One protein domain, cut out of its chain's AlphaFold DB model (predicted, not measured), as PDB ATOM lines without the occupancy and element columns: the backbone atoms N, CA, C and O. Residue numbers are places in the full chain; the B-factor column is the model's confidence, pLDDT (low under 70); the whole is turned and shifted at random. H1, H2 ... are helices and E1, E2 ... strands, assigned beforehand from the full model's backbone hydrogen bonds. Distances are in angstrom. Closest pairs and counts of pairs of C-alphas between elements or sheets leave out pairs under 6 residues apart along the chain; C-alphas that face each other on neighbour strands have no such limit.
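Overview. This is residues 141 to 268 of the 271 residues of an uncharacterized protein of Candidatus Taylorbacteria bacterium RIFCSPLOWO2_01_FULL_45_15b (UniProt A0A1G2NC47). One twisted sheet of six strands has helices on both faces: H4 and H5 pack on one face, and H1 covers E2 on the other, with H2 packed on H1 and grazing the sheet. H3 lies beyond the sheet, toward one end of the longest axis, touching no helix. The printed part has 128 residues, with five named helices and six named strands in the order H1 E1 E2 H2 E3 H3 E4 H4 E5 E6 H5. The mixed sheet runs E1 E2 E3 E4 E6 E5, and the class is mixed, helices and strands. The whole is compact, with a radius of gyration of the C-alphas of 14.5 A and spans of 45 by 31 by 23 A.

Along the chain. The sheet is made of E1, residues 156 to 158, E2, 161 to 166, E3, 189 to 194, E4, 215 to 222 and 21.2 A long, E6, 248 to 255 and 22.8 A long, and E5, 236 to 238. H1, residues 141 to 154, is 18.8 A long and begins with C-alpha 141 at (39.709, 27.358, -23.233). H2 is residues 172 to 178, H3 198 to 206 and H4 223 to 232. H5, residues 258 to 267, ends with C-alpha 267 at (39.078, 10.120, -53.760).

Arrangement. E3 and E4 are antiparallel at 170 degrees, with N 191 and O 218 2.8 A apart, within hydrogen-bond range. E4 and E6 are antiparallel, with N 219 and O 251 at 2.8 A. E5, an edge strand, forms a hairpin with E6, with N 236 and O 252 at 2.8 A. E2 and E3 are parallel, with N 192 and O 164 at 2.9 A; E2, H2 and E3 form a strand-helix-strand unit, two parallel neighbour strands with a helix between, its crossover right-handed. E1, the other edge strand, forms a hairpin with E2, with N 158 and O 161 at 3.0 A. E4, H4 and E5 form a split unit, with E6 between its strands, also right-handed. H4 has a height over the sheet of 7.4 A and runs along the strands, at 18 degrees to E6 on the local plane. H5 is on the same face and touches H4, the closest C-alphas being those of Ile 225 and Val 265, 6.8 A. H1 is on the opposite face and touches H2, with the C-alphas of Ala 147 and Val 174 closest at 5.6 A. In H1, H3, H4 and H5 every O i to N i+4 pair is within hydrogen-bond range; in H2, 2 of 3 are.

Size, cuts and confidence. The C-alphas farthest apart are those of Lys 184 and Ile 207, 46.5 A. The printed part has no cut, and no link is long. The mean pLDDT of the printed part is 90.8; residues 197 to 200, 210 to 211 and 213 are under 70.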
ATOM      1  N   PRO A 141      39.697  26.105 -22.475       96.38
ATOM      2  CA  PRO A 141      39.709  27.358 -23.233       96.38
ATOM      3  C   PRO A 141      40.772  27.396 -24.342       96.38
ATOM      4  O   PRO A 141      40.544  27.966 -25.407       96.38
ATOM      5  N   GLU A 142      41.929  26.768 -24.130       95.25
ATOM      6  CA  GLU A 142      42.989  26.661 -25.135       95.25
ATOM      7  C   GLU A 142      42.532  25.825 -26.334       95.25
ATOM      8  O   GLU A 142      42.794  26.207 -27.473       95.25
ATOM      9  N   MET A 143      41.802  24.731 -26.093       95.38
ATOM     10  CA  MET A 143      41.220  23.901 -27.154       95.38
ATOM     11  C   MET A 143      40.128  24.651 -27.929       95.38
ATOM     12  O   MET A 143      40.080  24.589 -29.157       95.38
ATOM     13  N   GLU A 144      39.283  25.423 -27.239       97.25
ATOM     14  CA  GLU A 144      38.286  26.294 -27.882       97.25
ATOM     15  C   GLU A 144      38.947  27.319 -28.816       97.25
ATOM     16  O   GLU A 144      38.540  27.482 -29.969       97.25
ATOM     17  N   ASN A 145      40.009  27.978 -28.343       96.25
ATOM     18  CA  ASN A 145      40.766  28.949 -29.134       96.25
ATOM     19  C   ASN A 145      41.502  28.294 -30.310       96.25
ATOM     20  O   ASN A 145      41.526  28.854 -31.411       96.25
ATOM     21  N   ALA A 146      42.078  27.107 -30.101       94.94
ATOM     22  CA  ALA A 146      42.726  26.339 -31.157       94.94
ATOM     23  C   ALA A 146      41.731  25.977 -32.267       94.94
ATOM     24  O   ALA A 146      42.037  26.172 -33.442       94.94
ATOM     25  N   ALA A 147      40.521  25.540 -31.912       96.25
ATOM     26  CA  ALA A 147      39.468  25.228 -32.871       96.25
ATOM     27  C   ALA A 147      39.012  26.450 -33.682       96.25
ATOM     28  O   ALA A 147      38.909  26.354 -34.905       96.25
ATOM     29  N   ILE A 148      38.803  27.606 -33.035       96.62
ATOM     30  CA  ILE A 148      38.481  28.869 -33.728       96.62
ATOM     31  C   ILE A 148      39.585  29.215 -34.732       96.62
ATOM     32  O   ILE A 148      39.322  29.401 -35.919       96.62
ATOM     33  N   SER A 149      40.843  29.231 -34.278       96.00
ATOM     34  CA  SER A 149      41.980  29.534 -35.150       96.00
ATOM     35  C   SER A 149      42.096  28.537 -36.305       96.00
ATOM     36  O   SER A 149      42.458  28.931 -37.415       96.00
ATOM     37  N   ALA A 150      41.806  27.257 -36.067       95.69
ATOM     38  CA  ALA A 150      41.901  26.222 -37.086       95.69
ATOM     39  C   ALA A 150      40.806  26.359 -38.158       95.69
ATOM     40  O   ALA A 150      41.086  26.211 -39.348       95.69
ATOM     41  N   ILE A 151      39.580  26.718 -37.764       95.88
ATOM     42  CA  ILE A 151      38.486  27.010 -38.701       95.88
ATOM     43  C   ILE A 151      38.849  28.202 -39.596       95.88
ATOM     44  O   ILE A 151      38.758  28.089 -40.823       95.88
ATOM     45  N   ASP A 152      39.292  29.306 -38.994       93.44
ATOM     46  CA  ASP A 152      39.438  30.588 -39.691       93.44
ATOM     47  C   ASP A 152      40.720  30.692 -40.520       93.44
ATOM     48  O   ASP A 152      40.736  31.348 -41.562       93.44
ATOM     49  N   ARG A 153      41.821  30.089 -40.051       90.19
ATOM     50  CA  ARG A 153      43.163  30.377 -40.588       90.19
ATOM     51  C   ARG A 153      43.821  29.213 -41.303       90.19
ATOM     52  O   ARG A 153      44.683  29.448 -42.144       90.19
ATOM     53  N   THR A 154      43.482  27.976 -40.944       84.62
ATOM     54  CA  THR A 154      44.203  26.792 -41.443       84.62
ATOM     55  C   THR A 154      43.307  25.772 -42.135       84.62
ATOM     56  O   THR A 154      43.829  24.817 -42.713       84.62
ATOM     57  N   SER A 155      41.984  25.972 -42.131       91.62
ATOM     58  CA  SER A 155      41.078  25.082 -42.850       91.62
ATOM     59  C   SER A 155      41.306  25.165 -44.359       91.62
ATOM     60  O   SER A 155      41.517  26.235 -44.930       91.62
ATOM     61  N   ARG A 156      41.263  24.009 -45.021       95.00
ATOM     62  CA  ARG A 156      41.378  23.893 -46.481       95.00
ATOM     63  C   ARG A 156      40.252  23.032 -47.026       95.00
ATOM     64  O   ARG A 156      39.669  22.253 -46.282       95.00
ATOM     65  N   THR A 157      39.954  23.154 -48.315       94.62
ATOM     66  CA  THR A 157      38.967  22.293 -48.981       94.62
ATOM     67  C   THR A 157      39.633  21.501 -50.096       94.62
ATOM     68  O   THR A 157      40.296  22.087 -50.949       94.62
ATOM     69  N   VAL A 158      39.450  20.182 -50.102       93.94
ATOM     70  CA  VAL A 158      39.956  19.283 -51.149       93.94
ATOM     71  C   VAL A 158      38.799  18.423 -51.633       93.94
ATOM     72  O   VAL A 158      38.183  17.724 -50.838       93.94
ATOM     73  N   ARG A 159      38.477  18.497 -52.933       91.38
ATOM     74  CA  ARG A 159      37.354  17.752 -53.546       91.38
ATOM     75  C   ARG A 159      36.036  17.880 -52.756       91.38
ATOM     76  O   ARG A 159      35.324  16.909 -52.559       91.38
ATOM     77  N   GLY A 160      35.737  19.085 -52.264       91.06
ATOM     78  CA  GLY A 160      34.520  19.368 -51.488       91.06
ATOM     79  C   GLY A 160      34.582  19.012 -49.997       91.06
ATOM     80  O   GLY A 160      33.682  19.410 -49.265       91.06
ATOM     81  N   VAL A 161      35.644  18.348 -49.529       95.00
ATOM     82  CA  VAL A 161      35.856  18.021 -48.110       95.00
ATOM     83  C   VAL A 161      36.570  19.176 -47.420       95.00
ATOM     84  O   VAL A 161      37.692  19.521 -47.804       95.00
ATOM     85  N   LYS A 162      35.956  19.764 -46.390       96.88
ATOM     86  CA  LYS A 162      36.628  20.719 -45.501       96.88
ATOM     87  C   LYS A 162      37.545  19.942 -44.558       96.88
ATOM     88  O   LYS A 162      37.098  19.042 -43.864       96.88
ATOM     89  N   ILE A 163      38.822  20.296 -44.522       97.56
ATOM     90  CA  ILE A 163      39.854  19.638 -43.716       97.56
ATOM     91  C   ILE A 163      40.349  20.615 -42.658       97.56
ATOM     92  O   ILE A 163      40.706  21.752 -42.988       97.56
ATOM     93  N   ILE A 164      40.387  20.170 -41.402       97.38
ATOM     94  CA  ILE A 164      40.851  20.959 -40.257       97.38
ATOM     95  C   ILE A 164      41.811  20.113 -39.419       97.38
ATOM     96  O   ILE A 164      41.495  18.989 -39.043       97.38
ATOM     97  N   ASN A 165      42.981  20.676 -39.114       94.69
ATOM     98  CA  ASN A 165      43.958  20.055 -38.222       94.69
ATOM     99  C   ASN A 165      43.804  20.626 -36.812       94.69
ATOM    100  O   ASN A 165      43.754  21.848 -36.654       94.69
ATOM    101  N   LEU A 166      43.773  19.759 -35.802       93.44
ATOM    102  CA  LEU A 166      43.657  20.141 -34.399       93.44
ATOM    103  C   LEU A 166      44.838  19.612 -33.578       93.44
ATOM    104  O   LEU A 166      45.258  18.466 -33.755       93.44
ATOM    105  N   PRO A 167      45.343  20.403 -32.619       90.94
ATOM    106  CA  PRO A 167      46.432  19.981 -31.746       90.94
ATOM    107  C   PRO A 167      45.978  19.099 -30.568       90.94
ATOM    108  O   PRO A 167      46.728  18.885 -29.620       90.94
ATOM    109  N   HIS A 168      44.734  18.622 -30.602       90.31
ATOM    110  CA  HIS A 168      44.083  17.822 -29.569       90.31
ATOM    111  C   HIS A 168      42.984  16.953 -30.188       90.31
ATOM    112  O   HIS A 168      42.495  17.251 -31.275       90.31
ATOM    113  N   THR A 169      42.505  15.947 -29.456       89.12
ATOM    114  CA  THR A 169      41.470  14.998 -29.917       89.12
ATOM    115  C   THR A 169      40.036  15.527 -29.878       89.12
ATOM    116  O   THR A 169      39.132  14.923 -30.447       89.12
ATOM    117  N   LYS A 170      39.783  16.663 -29.220       92.00
ATOM    118  CA  LYS A 170      38.417  17.179 -29.040       92.00
ATOM    119  C   LYS A 170      37.853  17.789 -30.328       92.00
ATOM    120  O   LYS A 170      38.279  18.862 -30.742       92.00
ATOM    121  N   CYS A 171      36.870  17.113 -30.923       94.12
ATOM    122  CA  CYS A 171      36.230  17.514 -32.180       94.12
ATOM    123  C   CYS A 171      35.063  18.498 -31.992       94.12
ATOM    124  O   CYS A 171      34.837  19.354 -32.850       94.12
ATOM    125  N   SER A 172      34.358  18.412 -30.857       95.31
ATOM    126  CA  SER A 172      33.159  19.208 -30.564       95.31
ATOM    127  C   SER A 172      33.346  20.728 -30.671       95.31
ATOM    128  O   SER A 172      32.456  21.392 -31.199       95.31
ATOM    129  N   PRO A 173      34.499  21.333 -30.313       97.00
ATOM    130  CA  PRO A 173      34.715  22.758 -30.564       97.00
ATOM    131  C   PRO A 173      34.590  23.153 -32.045       97.00
ATOM    132  O   PRO A 173      34.175  24.272 -32.347       97.00
ATOM    133  N   VAL A 174      34.933  22.255 -32.972       97.31
ATOM    134  CA  VAL A 174      34.806  22.508 -34.411       97.31
ATOM    135  C   VAL A 174      33.410  22.162 -34.916       97.31
ATOM    136  O   VAL A 174      32.787  22.991 -35.578       97.31
ATOM    137  N   THR A 175      32.902  20.970 -34.598       95.50
ATOM    138  CA  THR A 175      31.607  20.503 -35.121       95.50
ATOM    139  C   THR A 175      30.448  21.375 -34.643       95.50
ATOM    140  O   THR A 175      29.552  21.673 -35.429       95.50
ATOM    141  N   ASP A 176      30.480  21.860 -33.396       96.38
ATOM    142  CA  ASP A 176      29.448  22.751 -32.854       96.38
ATOM    143  C   ASP A 176      29.389  24.082 -33.622       96.38
ATOM    144  O   ASP A 176      28.306  24.590 -33.903       96.38
ATOM    145  N   ARG A 177      30.545  24.637 -34.014       95.75
ATOM    146  CA  ARG A 177      30.633  25.924 -34.731       95.75
ATOM    147  C   ARG A 177      30.265  25.820 -36.205       95.75
ATOM    148  O   ARG A 177      29.782  26.789 -36.783       95.75
ATOM    149  N   LEU A 178      30.526  24.669 -36.819       95.19
ATOM    150  CA  LEU A 178      30.195  24.428 -38.223       95.19
ATOM    151  C   LEU A 178      28.776  23.881 -38.410       95.19
ATOM    152  O   LEU A 178      28.287  23.837 -39.543       95.19
ATOM    153  N   PHE A 179      28.089  23.506 -37.331       92.81
ATOM    154  CA  PHE A 179      26.714  23.039 -37.398       92.81
ATOM    155  C   PHE A 179      25.806  24.049 -38.121       92.81
ATOM    156  O   PHE A 179      25.801  25.241 -37.826       92.81
ATOM    157  N   GLY A 180      25.032  23.571 -39.100       89.31
ATOM    158  CA  GLY A 180      24.115  24.405 -39.889       89.31
ATOM    159  C   GLY A 180      24.779  25.331 -40.916       89.31
ATOM    160  O   GLY A 180      24.075  26.005 -41.660       89.31
ATOM    161  N   THR A 181      26.112  25.345 -41.015       92.31
ATOM    162  CA  THR A 181      26.841  26.169 -42.004       92.31
ATOM    163  C   THR A 181      27.020  25.470 -43.358       92.31
ATOM    164  O   THR A 181      27.485  26.070 -44.329       92.31
ATOM    165  N   TRP A 182      26.643  24.193 -43.440       89.50
ATOM    166  CA  TRP A 182      26.906  23.336 -44.590       89.50
ATOM    167  C   TRP A 182      25.931  23.570 -45.754       89.50
ATOM    168  O   TRP A 182      24.711  23.597 -45.546       89.50
ATOM    169  N   PRO A 183      26.412  23.633 -47.012       83.19
ATOM    170  CA  PRO A 183      25.537  23.692 -48.177       83.19
ATOM    171  C   PRO A 183      24.546  22.524 -48.198       83.19
ATOM    172  O   PRO A 183      24.929  21.361 -48.079       83.19
ATOM    173  N   LYS A 184      23.252  22.830 -48.368       82.38
ATOM    174  CA  LYS A 184      22.160  21.833 -48.375       82.38
ATOM    175  C   LYS A 184      22.117  20.956 -47.107       82.38
ATOM    176  O   LYS A 184      21.608  19.840 -47.174       82.38
ATOM    177  N   ASN A 185      22.658  21.437 -45.981       79.00
ATOM    178  CA  ASN A 185      22.805  20.687 -44.727       79.00
ATOM    179  C   ASN A 185      23.593  19.369 -44.878       79.00
ATOM    180  O   ASN A 185      23.376  18.412 -44.130       79.00
ATOM    181  N   LYS A 186      24.504  19.298 -45.858       84.25
ATOM    182  CA  LYS A 186      25.375  18.140 -46.081       84.25
ATOM    183  C   LYS A 186      26.759  18.418 -45.522       84.25
ATOM    184  O   LYS A 186      27.552  19.121 -46.143       84.25
ATOM    185  N   GLU A 187      27.008  17.890 -44.332       89.88
ATOM    186  CA  GLU A 187      28.317  17.958 -43.699       89.88
ATOM    187  C   GLU A 187      29.346  17.188 -44.531       89.88
ATOM    188  O   GLU A 187      29.040  16.137 -45.096       89.88
ATOM    189  N   ASN A 188      30.543  17.756 -44.660       94.50
ATOM    190  CA  ASN A 188      31.656  17.124 -45.357       94.50
ATOM    191  C   ASN A 188      32.973  17.622 -44.752       94.50
ATOM    192  O   ASN A 188      33.629  18.527 -45.278       94.50
ATOM    193  N   LEU A 189      33.291  17.088 -43.577       97.25
ATOM    194  CA  LEU A 189      34.355  17.543 -42.692       97.25
ATOM    195  C   LEU A 189      35.306  16.393 -42.370       97.25
ATOM    196  O   LEU A 189      34.871  15.345 -41.908       97.25
ATOM    197  N   LEU A 190      36.607  16.621 -42.532       97.75
ATOM    198  CA  LEU A 190      37.666  15.744 -42.047       97.75
ATOM    199  C   LEU A 190      38.488  16.481 -40.985       97.75
ATOM    200  O   LEU A 190      39.130  17.495 -41.270       97.75
ATOM    201  N   LEU A 191      38.470  15.966 -39.762       97.81
ATOM    202  CA  LEU A 191      39.299  16.432 -38.660       97.81
ATOM    203  C   LEU A 191      40.514  15.524 -38.524       97.81
ATOM    204  O   LEU A 191      40.365  14.310 -38.428       97.81
ATOM    205  N   ILE A 192      41.705  16.117 -38.502       95.75
ATOM    206  CA  ILE A 192      42.963  15.422 -38.220       95.75
ATOM    207  C   ILE A 192      43.476  15.954 -36.886       95.75
ATOM    208  O   ILE A 192      43.934  17.092 -36.784       95.75
ATOM    209  N   CYS A 193      43.370  15.136 -35.852       93.81
ATOM    210  CA  CYS A 193      43.654  15.510 -34.477       93.81
ATOM    211  C   CYS A 193      44.944  14.848 -33.996       93.81
ATOM    212  O   CYS A 193      45.144  13.653 -34.211       93.81
ATOM    213  N   LEU A 194      45.804  15.574 -33.282       88.00
ATOM    214  CA  LEU A 194      46.898  14.941 -32.540       88.00
ATOM    215  C   LEU A 194      46.323  14.119 -31.378       88.00
ATOM    216  O   LEU A 194      45.628  14.661 -30.518       88.00
ATOM    217  N   ALA A 195      46.626  12.816 -31.343       79.50
ATOM    218  CA  ALA A 195      46.181  11.910 -30.279       79.50
ATOM    219  C   ALA A 195      47.142  11.852 -29.078       79.50
ATOM    220  O   ALA A 195      46.929  11.087 -28.139       79.50
ATOM    221  N   THR A 196      48.183  12.683 -29.095       73.44
ATOM    222  CA  THR A 196      49.088  12.944 -27.973       73.44
ATOM    223  C   THR A 196      49.195  14.451 -27.745       73.44
ATOM    224  O   THR A 196      48.823  15.234 -28.622       73.44
ATOM    225  N   SER A 197      49.692  14.874 -26.581       69.50
ATOM    226  CA  SER A 197      49.871  16.302 -26.307       69.50
ATOM    227  C   SER A 197      50.860  16.929 -27.301       69.50
ATOM    228  O   SER A 197      51.791  16.269 -27.768       69.50
ATOM    229  N   GLU A 198      50.713  18.221 -27.616       69.44
ATOM    230  CA  GLU A 198      51.699  18.903 -28.471       69.44
ATOM    231  C   GLU A 198      53.120  18.820 -27.903       69.44
ATOM    232  O   GLU A 198      54.083  18.746 -28.667       69.44
ATOM    233  N   ALA A 199      53.265  18.859 -26.575       69.31
ATOM    234  CA  ALA A 199      54.562  18.769 -25.919       69.31
ATOM    235  C   ALA A 199      55.215  17.410 -26.205       69.31
ATOM    236  O   ALA A 199      56.356  17.364 -26.668       69.31
ATOM    237  N   ASP A 200      54.461  16.326 -26.038       69.88
ATOM    238  CA  ASP A 200      54.938  14.969 -26.301       69.88
ATOM    239  C   ASP A 200      55.215  14.756 -27.794       69.88
ATOM    240  O   ASP A 200      56.257  14.214 -28.162       69.88
ATOM    241  N   ALA A 201      54.346  15.264 -28.675       72.50
ATOM    242  CA  ALA A 201      54.558  15.215 -30.121       72.50
ATOM    243  C   ALA A 201      55.847  15.943 -30.541       72.50
ATOM    244  O   ALA A 201      56.606  15.448 -31.381       72.50
ATOM    245  N   ARG A 202      56.133  17.112 -29.947       76.31
ATOM    246  CA  ARG A 202      57.363  17.879 -30.207       76.31
ATOM    247  C   ARG A 202      58.605  17.130 -29.727       76.31
ATOM    248  O   ARG A 202      59.583  17.085 -30.472       76.31
ATOM    249  N   VAL A 203      58.563  16.523 -28.540       76.19
ATOM    250  CA  VAL A 203      59.672  15.711 -28.007       76.19
ATOM    251  C   VAL A 203      59.939  14.508 -28.910       76.19
ATOM    252  O   VAL A 203      61.077  14.307 -29.331       76.19
ATOM    253  N   LEU A 204      58.899  13.757 -29.287       74.38
ATOM    254  CA  LEU A 204      59.022  12.611 -30.196       74.38
ATOM    255  C   LEU A 204      59.624  13.020 -31.541       74.38
ATOM    256  O   LEU A 204      60.521  12.350 -32.053       74.38
ATOM    257  N   LYS A 205      59.205  14.166 -32.087       77.38
ATOM    258  CA  LYS A 205      59.786  14.717 -33.315       77.38
ATOM    259  C   LYS A 205      61.264  15.086 -33.153       77.38
ATOM    260  O   LYS A 205      62.046  14.800 -34.056       77.38
ATOM    261  N   GLN A 206      61.663  15.677 -32.024       83.88
ATOM    262  CA  GLN A 206      63.060  16.044 -31.754       83.88
ATOM    263  C   GLN A 206      63.987  14.829 -31.654       83.88
ATOM    264  O   GLN A 206      65.131  14.907 -32.095       83.88
ATOM    265  N   ILE A 207      63.496  13.703 -31.132       82.75
ATOM    266  CA  ILE A 207      64.275  12.459 -31.024       82.75
ATOM    267  C   ILE A 207      64.151  11.550 -32.259       82.75
ATOM    268  O   ILE A 207      64.521  10.379 -32.200       82.75
ATOM    269  N   GLY A 208      63.616  12.056 -33.378       78.38
ATOM    270  CA  GLY A 208      63.488  11.305 -34.633       78.38
ATOM    271  C   GLY A 208      62.364  10.260 -34.655       78.38
ATOM    272  O   GLY A 208      62.270   9.490 -35.604       78.38
ATOM    273  N   ARG A 209      61.486  10.251 -33.647       77.19
ATOM    274  CA  ARG A 209      60.338   9.335 -33.498       77.19
ATOM    275  C   ARG A 209      59.001  10.021 -33.792       77.19
ATOM    276  O   ARG A 209      57.953   9.603 -33.318       77.19
ATOM    277  N   GLY A 210      59.018  11.095 -34.583       66.81
ATOM    278  CA  GLY A 210      57.816  11.865 -34.924       66.81
ATOM    279  C   GLY A 210      56.745  11.056 -35.668       66.81
ATOM    280  O   GLY A 210      55.566  11.350 -35.524       66.81
ATOM    281  N   ASN A 211      57.139  10.010 -36.400       68.75
ATOM    282  CA  ASN A 211      56.208   9.112 -37.098       68.75
ATOM    283  C   ASN A 211      55.455   8.172 -36.146       68.75
ATOM    284  O   ASN A 211      54.528   7.494 -36.565       68.75
ATOM    285  N   GLU A 212      55.842   8.122 -34.873       73.50
ATOM    286  CA  GLU A 212      55.133   7.361 -33.845       73.50
ATOM    287  C   GLU A 212      54.044   8.189 -33.162       73.50
ATOM    288  O   GLU A 212      53.367   7.690 -32.269       73.50
ATOM    289  N   VAL A 213      53.879   9.458 -33.552       69.94
ATOM    290  CA  VAL A 213      52.803  10.309 -33.051       69.94
ATOM    291  C   VAL A 213      51.488   9.826 -33.662       69.94
ATOM    292  O   VAL A 213      51.300   9.963 -34.874       69.94
ATOM    293  N   PRO A 214      50.560   9.268 -32.863       83.62
ATOM    294  CA  PRO A 214      49.285   8.844 -33.399       83.62
ATOM    295  C   PRO A 214      48.413  10.071 -33.670       83.62
ATOM    296  O   PRO A 214      48.346  11.010 -32.871       83.62
ATOM    297  N   PHE A 215      47.709  10.038 -34.792       91.75
ATOM    298  CA  PHE A 215      46.608  10.930 -35.104       91.75
ATOM    299  C   PHE A 215      45.292  10.211 -34.864       91.75
ATOM    300  O   PHE A 215      45.166   9.014 -35.121       91.75
ATOM    301  N   GLU A 216      44.305  10.965 -34.411       94.25
ATOM    302  CA  GLU A 216      42.907  10.583 -34.486       94.25
ATOM    303  C   GLU A 216      42.283  11.329 -35.663       94.25
ATOM    304  O   GLU A 216      42.270  12.558 -35.687       94.25
ATOM    305  N   VAL A 217      41.812  10.596 -36.668       96.31
ATOM    306  CA  VAL A 217      41.180  11.185 -37.850       96.31
ATOM    307  C   VAL A 217      39.694  10.893 -37.788       96.31
ATOM    308  O   VAL A 217      39.320   9.728 -37.702       96.31
ATOM    309  N   ASN A 218      38.860  11.930 -37.843       97.62
ATOM    310  CA  ASN A 218      37.404  11.823 -37.784       97.62
ATOM    311  C   ASN A 218      36.778  12.459 -39.029       97.62
ATOM    312  O   ASN A 218      37.009  13.632 -39.319       97.62
ATOM    313  N   TYR A 219      35.976  11.693 -39.758       97.75
ATOM    314  CA  TYR A 219      35.218  12.137 -40.919       97.75
ATOM    315  C   TYR A 219      33.727  12.225 -40.588       97.75
ATOM    316  O   TYR A 219      33.137  11.252 -40.120       97.75
ATOM    317  N   PHE A 220      33.121  13.373 -40.884       96.31
ATOM    318  CA  PHE A 220      31.689  13.635 -40.781       96.31
ATOM    319  C   PHE A 220      31.161  13.947 -42.179       96.31
ATOM    320  O   PHE A 220      31.571  14.929 -42.803       96.31
ATOM    321  N   GLY A 221      30.275  13.101 -42.695       95.44
ATOM    322  CA  GLY A 221      29.734  13.276 -44.037       95.44
ATOM    323  C   GLY A 221      29.107  12.010 -44.587       95.44
ATOM    324  O   GLY A 221      28.368  11.329 -43.888       95.44
ATOM    325  N   HIS A 222      29.362  11.715 -45.859       95.00
ATOM    326  CA  HIS A 222      28.737  10.608 -46.588       95.00
ATOM    327  C   HIS A 222      28.847   9.257 -45.865       95.00
ATOM    328  O   HIS A 222      29.944   8.746 -45.638       95.00
ATOM    329  N   GLY A 223      27.702   8.662 -45.530       96.00
ATOM    330  CA  GLY A 223      27.650   7.486 -44.670       96.00
ATOM    331  C   GLY A 223      28.198   6.193 -45.265       96.00
ATOM    332  O   GLY A 223      28.738   5.366 -44.531       96.00
ATOM    333  N   ASP A 224      28.123   6.028 -46.581       96.44
ATOM    334  CA  ASP A 224      28.812   4.968 -47.323       96.44
ATOM    335  C   ASP A 224      30.340   5.109 -47.238       96.44
ATOM    336  O   ASP A 224      31.029   4.119 -46.987       96.44
ATOM    337  N   ILE A 225      30.873   6.329 -47.354       97.00
ATOM    338  CA  ILE A 225      32.307   6.600 -47.150       97.00
ATOM    339  C   ILE A 225      32.704   6.344 -45.689       97.00
ATOM    340  O   ILE A 225      33.739   5.727 -45.448       97.00
ATOM    341  N   CYS A 226      31.880   6.752 -44.716       97.69
ATOM    342  CA  CYS A 226      32.121   6.475 -43.295       97.69
ATOM    343  C   CYS A 226      32.244   4.969 -43.017       97.69
ATOM    344  O   CYS A 226      33.185   4.547 -42.345       97.69
ATOM    345  N   GLN A 227      31.339   4.146 -43.560       97.56
ATOM    346  CA  GLN A 227      31.412   2.693 -43.389       97.56
ATOM    347  C   GLN A 227      32.702   2.127 -43.989       97.56
ATOM    348  O   GLN A 227      33.432   1.422 -43.295       97.56
ATOM    349  N   GLN A 228      33.024   2.490 -45.235       97.31
ATOM    350  CA  GLN A 228      34.245   2.021 -45.891       97.31
ATOM    351  C   GLN A 228      35.509   2.448 -45.128       97.31
ATOM    352  O   GLN A 228      36.399   1.628 -44.937       97.31
ATOM    353  N   MET A 229      35.573   3.697 -44.647       97.06
ATOM    354  CA  MET A 229      36.696   4.203 -43.848       97.06
ATOM    355  C   MET A 229      36.856   3.410 -42.549       97.06
ATOM    356  O   MET A 229      37.966   3.003 -42.213       97.06
ATOM    357  N   SER A 230      35.760   3.166 -41.825       95.75
ATOM    358  CA  SER A 230      35.817   2.407 -40.571       95.75
ATOM    359  C   SER A 230      36.322   0.974 -40.786       95.75
ATOM    360  O   SER A 230      37.117   0.488 -39.989       95.75
ATOM    361  N   SER A 231      35.938   0.315 -41.886       95.69
ATOM    362  CA  SER A 231      36.425  -1.026 -42.221       95.69
ATOM    363  C   SER A 231      37.888  -1.033 -42.668       95.69
ATOM    364  O   SER A 231      38.657  -1.853 -42.176       95.69
ATOM    365  N   GLU A 232      38.280  -0.122 -43.564       97.06
ATOM    366  CA  GLU A 232      39.640  -0.056 -44.122       97.06
ATOM    367  C   GLU A 232      40.693   0.207 -43.038       97.06
ATOM    368  O   GLU A 232      41.743  -0.431 -43.007       97.06
ATOM    369  N   TYR A 233      40.396   1.125 -42.118       95.00
ATOM    370  CA  TYR A 233      41.343   1.571 -41.095       95.00
ATOM    371  C   TYR A 233      41.111   0.928 -39.724       95.00
ATOM    372  O   TYR A 233      41.661   1.407 -38.732       95.00
ATOM    373  N   ASN A 234      40.294  -0.135 -39.655       93.44
ATOM    374  CA  ASN A 234      39.898  -0.798 -38.405       93.44
ATOM    375  C   ASN A 234      39.465   0.217 -37.322       93.44
ATOM    376  O   ASN A 234      39.928   0.203 -36.179       93.44
ATOM    377  N   GLY A 235      38.651   1.177 -37.755       93.94
ATOM    378  CA  GLY A 235      38.184   2.313 -36.981       93.94
ATOM    379  C   GLY A 235      36.805   2.096 -36.365       93.94
ATOM    380  O   GLY A 235      36.288   0.986 -36.277       93.94
ATOM    381  N   TRP A 236      36.193   3.200 -35.955       94.25
ATOM    382  CA  TRP A 236      34.822   3.266 -35.462       94.25
ATOM    383  C   TRP A 236      33.949   4.067 -36.424       94.25
ATOM    384  O   TRP A 236      34.433   4.806 -37.285       94.25
ATOM    385  N   GLY A 237      32.638   3.950 -36.264       93.81
ATOM    386  CA  GLY A 237      31.687   4.773 -36.991       93.81
ATOM    387  C   GLY A 237      30.269   4.584 -36.490       93.81
ATOM    388  O   GLY A 237      29.978   3.650 -35.745       93.81
ATOM    389  N   GLY A 238      29.399   5.508 -36.875       91.00
ATOM    390  CA  GLY A 238      28.025   5.526 -36.405       91.00
ATOM    391  C   GLY A 238      27.196   6.658 -36.997       91.00
ATOM    392  O   GLY A 238      27.576   7.322 -37.965       91.00
ATOM    393  N   GLY A 239      26.020   6.858 -36.409       87.88
ATOM    394  CA  GLY A 239      25.012   7.801 -36.885       87.88
ATOM    395  C   GLY A 239      23.984   7.160 -37.824       87.88
ATOM    396  O   GLY A 239      24.219   6.132 -38.456       87.88
ATOM    397  N   LYS A 240      22.809   7.790 -37.940       86.81
ATOM    398  CA  LYS A 240      21.647   7.238 -38.673       86.81
ATOM    399  C   LYS A 240      21.915   6.956 -40.158       86.81
ATOM    400  O   LYS A 240      21.214   6.128 -40.753       86.81
ATOM    401  N   GLY A 241      22.879   7.661 -40.752       91.94
ATOM    402  CA  GLY A 241      23.304   7.489 -42.137       91.94
ATOM    403  C   GLY A 241      24.428   6.478 -42.348       91.94
ATOM    404  O   GLY A 241      24.815   6.290 -43.490       91.94
ATOM    405  N   PHE A 242      24.973   5.838 -41.310       94.94
ATOM    406  CA  PHE A 242      26.133   4.952 -41.457       94.94
ATOM    407  C   PHE A 242      25.858   3.806 -42.446       94.94
ATOM    408  O   PHE A 242      24.839   3.120 -42.348       94.94
ATOM    409  N   GLY A 243      26.728   3.651 -43.448       94.75
ATOM    410  CA  GLY A 243      26.564   2.713 -44.567       94.75
ATOM    411  C   GLY A 243      25.514   3.113 -45.613       94.75
ATOM    412  O   GLY A 243      25.304   2.380 -46.577       94.75
ATOM    413  N   LYS A 244      24.837   4.258 -45.458       93.81
ATOM    414  CA  LYS A 244      23.759   4.703 -46.350       93.81
ATOM    415  C   LYS A 244      24.231   5.829 -47.257       93.81
ATOM    416  O   LYS A 244      24.604   6.913 -46.806       93.81
ATOM    417  N   HIS A 245      24.123   5.590 -48.557       90.44
ATOM    418  CA  HIS A 245      24.406   6.602 -49.563       90.44
ATOM    419  C   HIS A 245      23.485   7.825 -49.406       90.44
ATOM    420  O   HIS A 245      22.278   7.699 -49.195       90.44
ATOM    421  N   GLY A 246      24.057   9.026 -49.521       86.50
ATOM    422  CA  GLY A 246      23.314  10.290 -49.487       86.50
ATOM    423  C   GLY A 246      22.854  10.766 -48.103       86.50
ATOM    424  O   GLY A 246      22.271  11.849 -48.023       86.50
ATOM    425  N   MET A 247      23.136  10.014 -47.034       91.44
ATOM    426  CA  MET A 247      22.881  10.410 -45.645       91.44
ATOM    427  C   MET A 247      24.190  10.743 -44.921       91.44
ATOM    428  O   MET A 247      25.228  10.158 -45.227       91.44
ATOM    429  N   ASN A 248      24.130  11.656 -43.946       91.88
ATOM    430  CA  ASN A 248      25.291  11.987 -43.120       91.88
ATOM    431  C   ASN A 248      25.490  10.938 -42.013       91.88
ATOM    432  O   ASN A 248      24.526  10.461 -41.402       91.88
ATOM    433  N   ALA A 249      26.744  10.621 -41.740       94.81
ATOM    434  CA  ALA A 249      27.216   9.765 -40.665       94.81
ATOM    435  C   ALA A 249      28.576  10.280 -40.171       94.81
ATOM    436  O   ALA A 249      29.071  11.304 -40.650       94.81
ATOM    437  N   PHE A 250      29.187   9.551 -39.241       95.69
ATOM    438  CA  PHE A 250      30.565   9.789 -38.834       95.69
ATOM    439  C   PHE A 250      31.373   8.489 -38.826       95.69
ATOM    440  O   PHE A 250      30.829   7.397 -38.643       95.69
ATOM    441  N   ALA A 251      32.681   8.614 -39.019       97.56
ATOM    442  CA  ALA A 251      33.657   7.550 -38.819       97.56
ATOM    443  C   ALA A 251      34.969   8.131 -38.305       97.56
ATOM    444  O   ALA A 251      35.300   9.273 -38.615       97.56
ATOM    445  N   GLY A 252      35.728   7.342 -37.557       95.94
ATOM    446  CA  GLY A 252      37.046   7.745 -37.104       95.94
ATOM    447  C   GLY A 252      38.013   6.580 -36.999       95.94
ATOM    448  O   GLY A 252      37.610   5.420 -36.958       95.94
ATOM    449  N   CYS A 253      39.304   6.881 -36.998       94.44
ATOM    450  CA  CYS A 253      40.362   5.893 -36.825       94.44
ATOM    451  C   CYS A 253      41.591   6.514 -36.159       94.44
ATOM    452  O   CYS A 253      41.803   7.729 -36.217       94.44
ATOM    453  N   LYS A 254      42.447   5.667 -35.580       92.38
ATOM    454  CA  LYS A 254      43.795   6.062 -35.153       92.38
ATOM    455  C   LYS A 254      44.809   5.642 -36.210       92.38
ATOM    456  O   LYS A 254      44.774   4.506 -36.664       92.38
ATOM    457  N   THR A 255      45.709   6.540 -36.597       90.06
ATOM    458  CA  THR A 255      46.722   6.272 -37.630       90.06
ATOM    459  C   THR A 255      47.974   7.117 -37.414       90.06
ATOM    460  O   THR A 255      47.900   8.207 -36.858       90.06
ATOM    461  N   THR A 256      49.129   6.641 -37.869       90.19
ATOM    462  CA  THR A 256      50.358   7.448 -37.984       90.19
ATOM    463  C   THR A 256      50.465   8.152 -39.340       90.19
ATOM    464  O   THR A 256      51.337   8.994 -39.535       90.19
ATOM    465  N   GLU A 257      49.570   7.835 -40.280       90.94
ATOM    466  CA  GLU A 257      49.592   8.309 -41.667       90.94
ATOM    467  C   GLU A 257      48.253   8.970 -42.052       90.94
ATOM    468  O   GLU A 257      47.519   8.455 -42.900       90.94
ATOM    469  N   PRO A 258      47.890  10.119 -41.448       92.88
ATOM    470  CA  PRO A 258      46.583  10.756 -41.656       92.88
ATOM    471  C   PRO A 258      46.325  11.180 -43.111       92.88
ATOM    472  O   PRO A 258      45.173  11.254 -43.534       92.88
ATOM    473  N   GLU A 259      47.378  11.412 -43.900       93.75
ATOM    474  CA  GLU A 259      47.249  11.752 -45.324       93.75
ATOM    475  C   GLU A 259      46.678  10.590 -46.155       93.75
ATOM    476  O   GLU A 259      45.947  10.838 -47.110       93.75
ATOM    477  N   THR A 260      46.916   9.332 -45.761       95.88
ATOM    478  CA  THR A 260      46.310   8.171 -46.443       95.88
ATOM    479  C   THR A 260      44.792   8.166 -46.268       95.88
ATOM    480  O   THR A 260      44.056   7.946 -47.226       95.88
ATOM    481  N   VAL A 261      44.313   8.500 -45.065       96.56
ATOM    482  CA  VAL A 261      42.883   8.624 -44.753       96.56
ATOM    483  C   VAL A 261      42.272   9.802 -45.511       96.56
ATOM    484  O   VAL A 261      41.171   9.700 -46.054       96.56
ATOM    485  N   LEU A 262      42.991  10.923 -45.598       96.19
ATOM    486  CA  LEU A 262      42.567  12.075 -46.389       96.19
ATOM    487  C   LEU A 262      42.413  11.712 -47.868       96.19
ATOM    488  O   LEU A 262      41.387  12.034 -48.474       96.19
ATOM    489  N   GLU A 263      43.394  11.032 -48.458       96.94
ATOM    490  CA  GLU A 263      43.321  10.565 -49.844       96.94
ATOM    491  C   GLU A 263      42.164   9.577 -50.035       96.94
ATOM    492  O   GLU A 263      41.382   9.702 -50.984       96.94
ATOM    493  N   PHE A 264      41.981   8.652 -49.092       97.56
ATOM    494  CA  PHE A 264      40.873   7.705 -49.096       97.56
ATOM    495  C   PHE A 264      39.511   8.407 -49.150       97.56
ATOM    496  O   PHE A 264      38.690   8.086 -50.015       97.56
ATOM    497  N   VAL A 265      39.283   9.380 -48.261       97.12
ATOM    498  CA  VAL A 265      38.012  10.112 -48.157       97.12
ATOM    499  C   VAL A 265      37.792  11.005 -49.375       97.12
ATOM    500  O   VAL A 265      36.693  11.039 -49.928       97.12
ATOM    501  N   THR A 266      38.822  11.733 -49.810       96.00
ATOM    502  CA  THR A 266      38.703  12.709 -50.907       96.00
ATOM    503  C   THR A 266      38.573  12.046 -52.281       96.00
ATOM    504  O   THR A 266      37.868  12.572 -53.141       96.00
ATOM    505  N   SER A 267      39.192  10.882 -52.502       95.69
ATOM    506  CA  SER A 267      39.078  10.120 -53.760       95.69
ATOM    507  C   SER A 267      37.698   9.489 -53.979       95.69
ATOM    508  O   SER A 267      37.355   9.174 -55.116       95.69
ATOM    509  N   ARG A 268      36.904   9.339 -52.912       94.81
ATOM    510  CA  ARG A 268      35.571   8.708 -52.923       94.81
ATOM    511  C   ARG A 268      34.413   9.697 -52.871       94.81
ATOM    512  O   ARG A 268      33.260   9.278 -52.826       94.81
TER     513      ARG A 268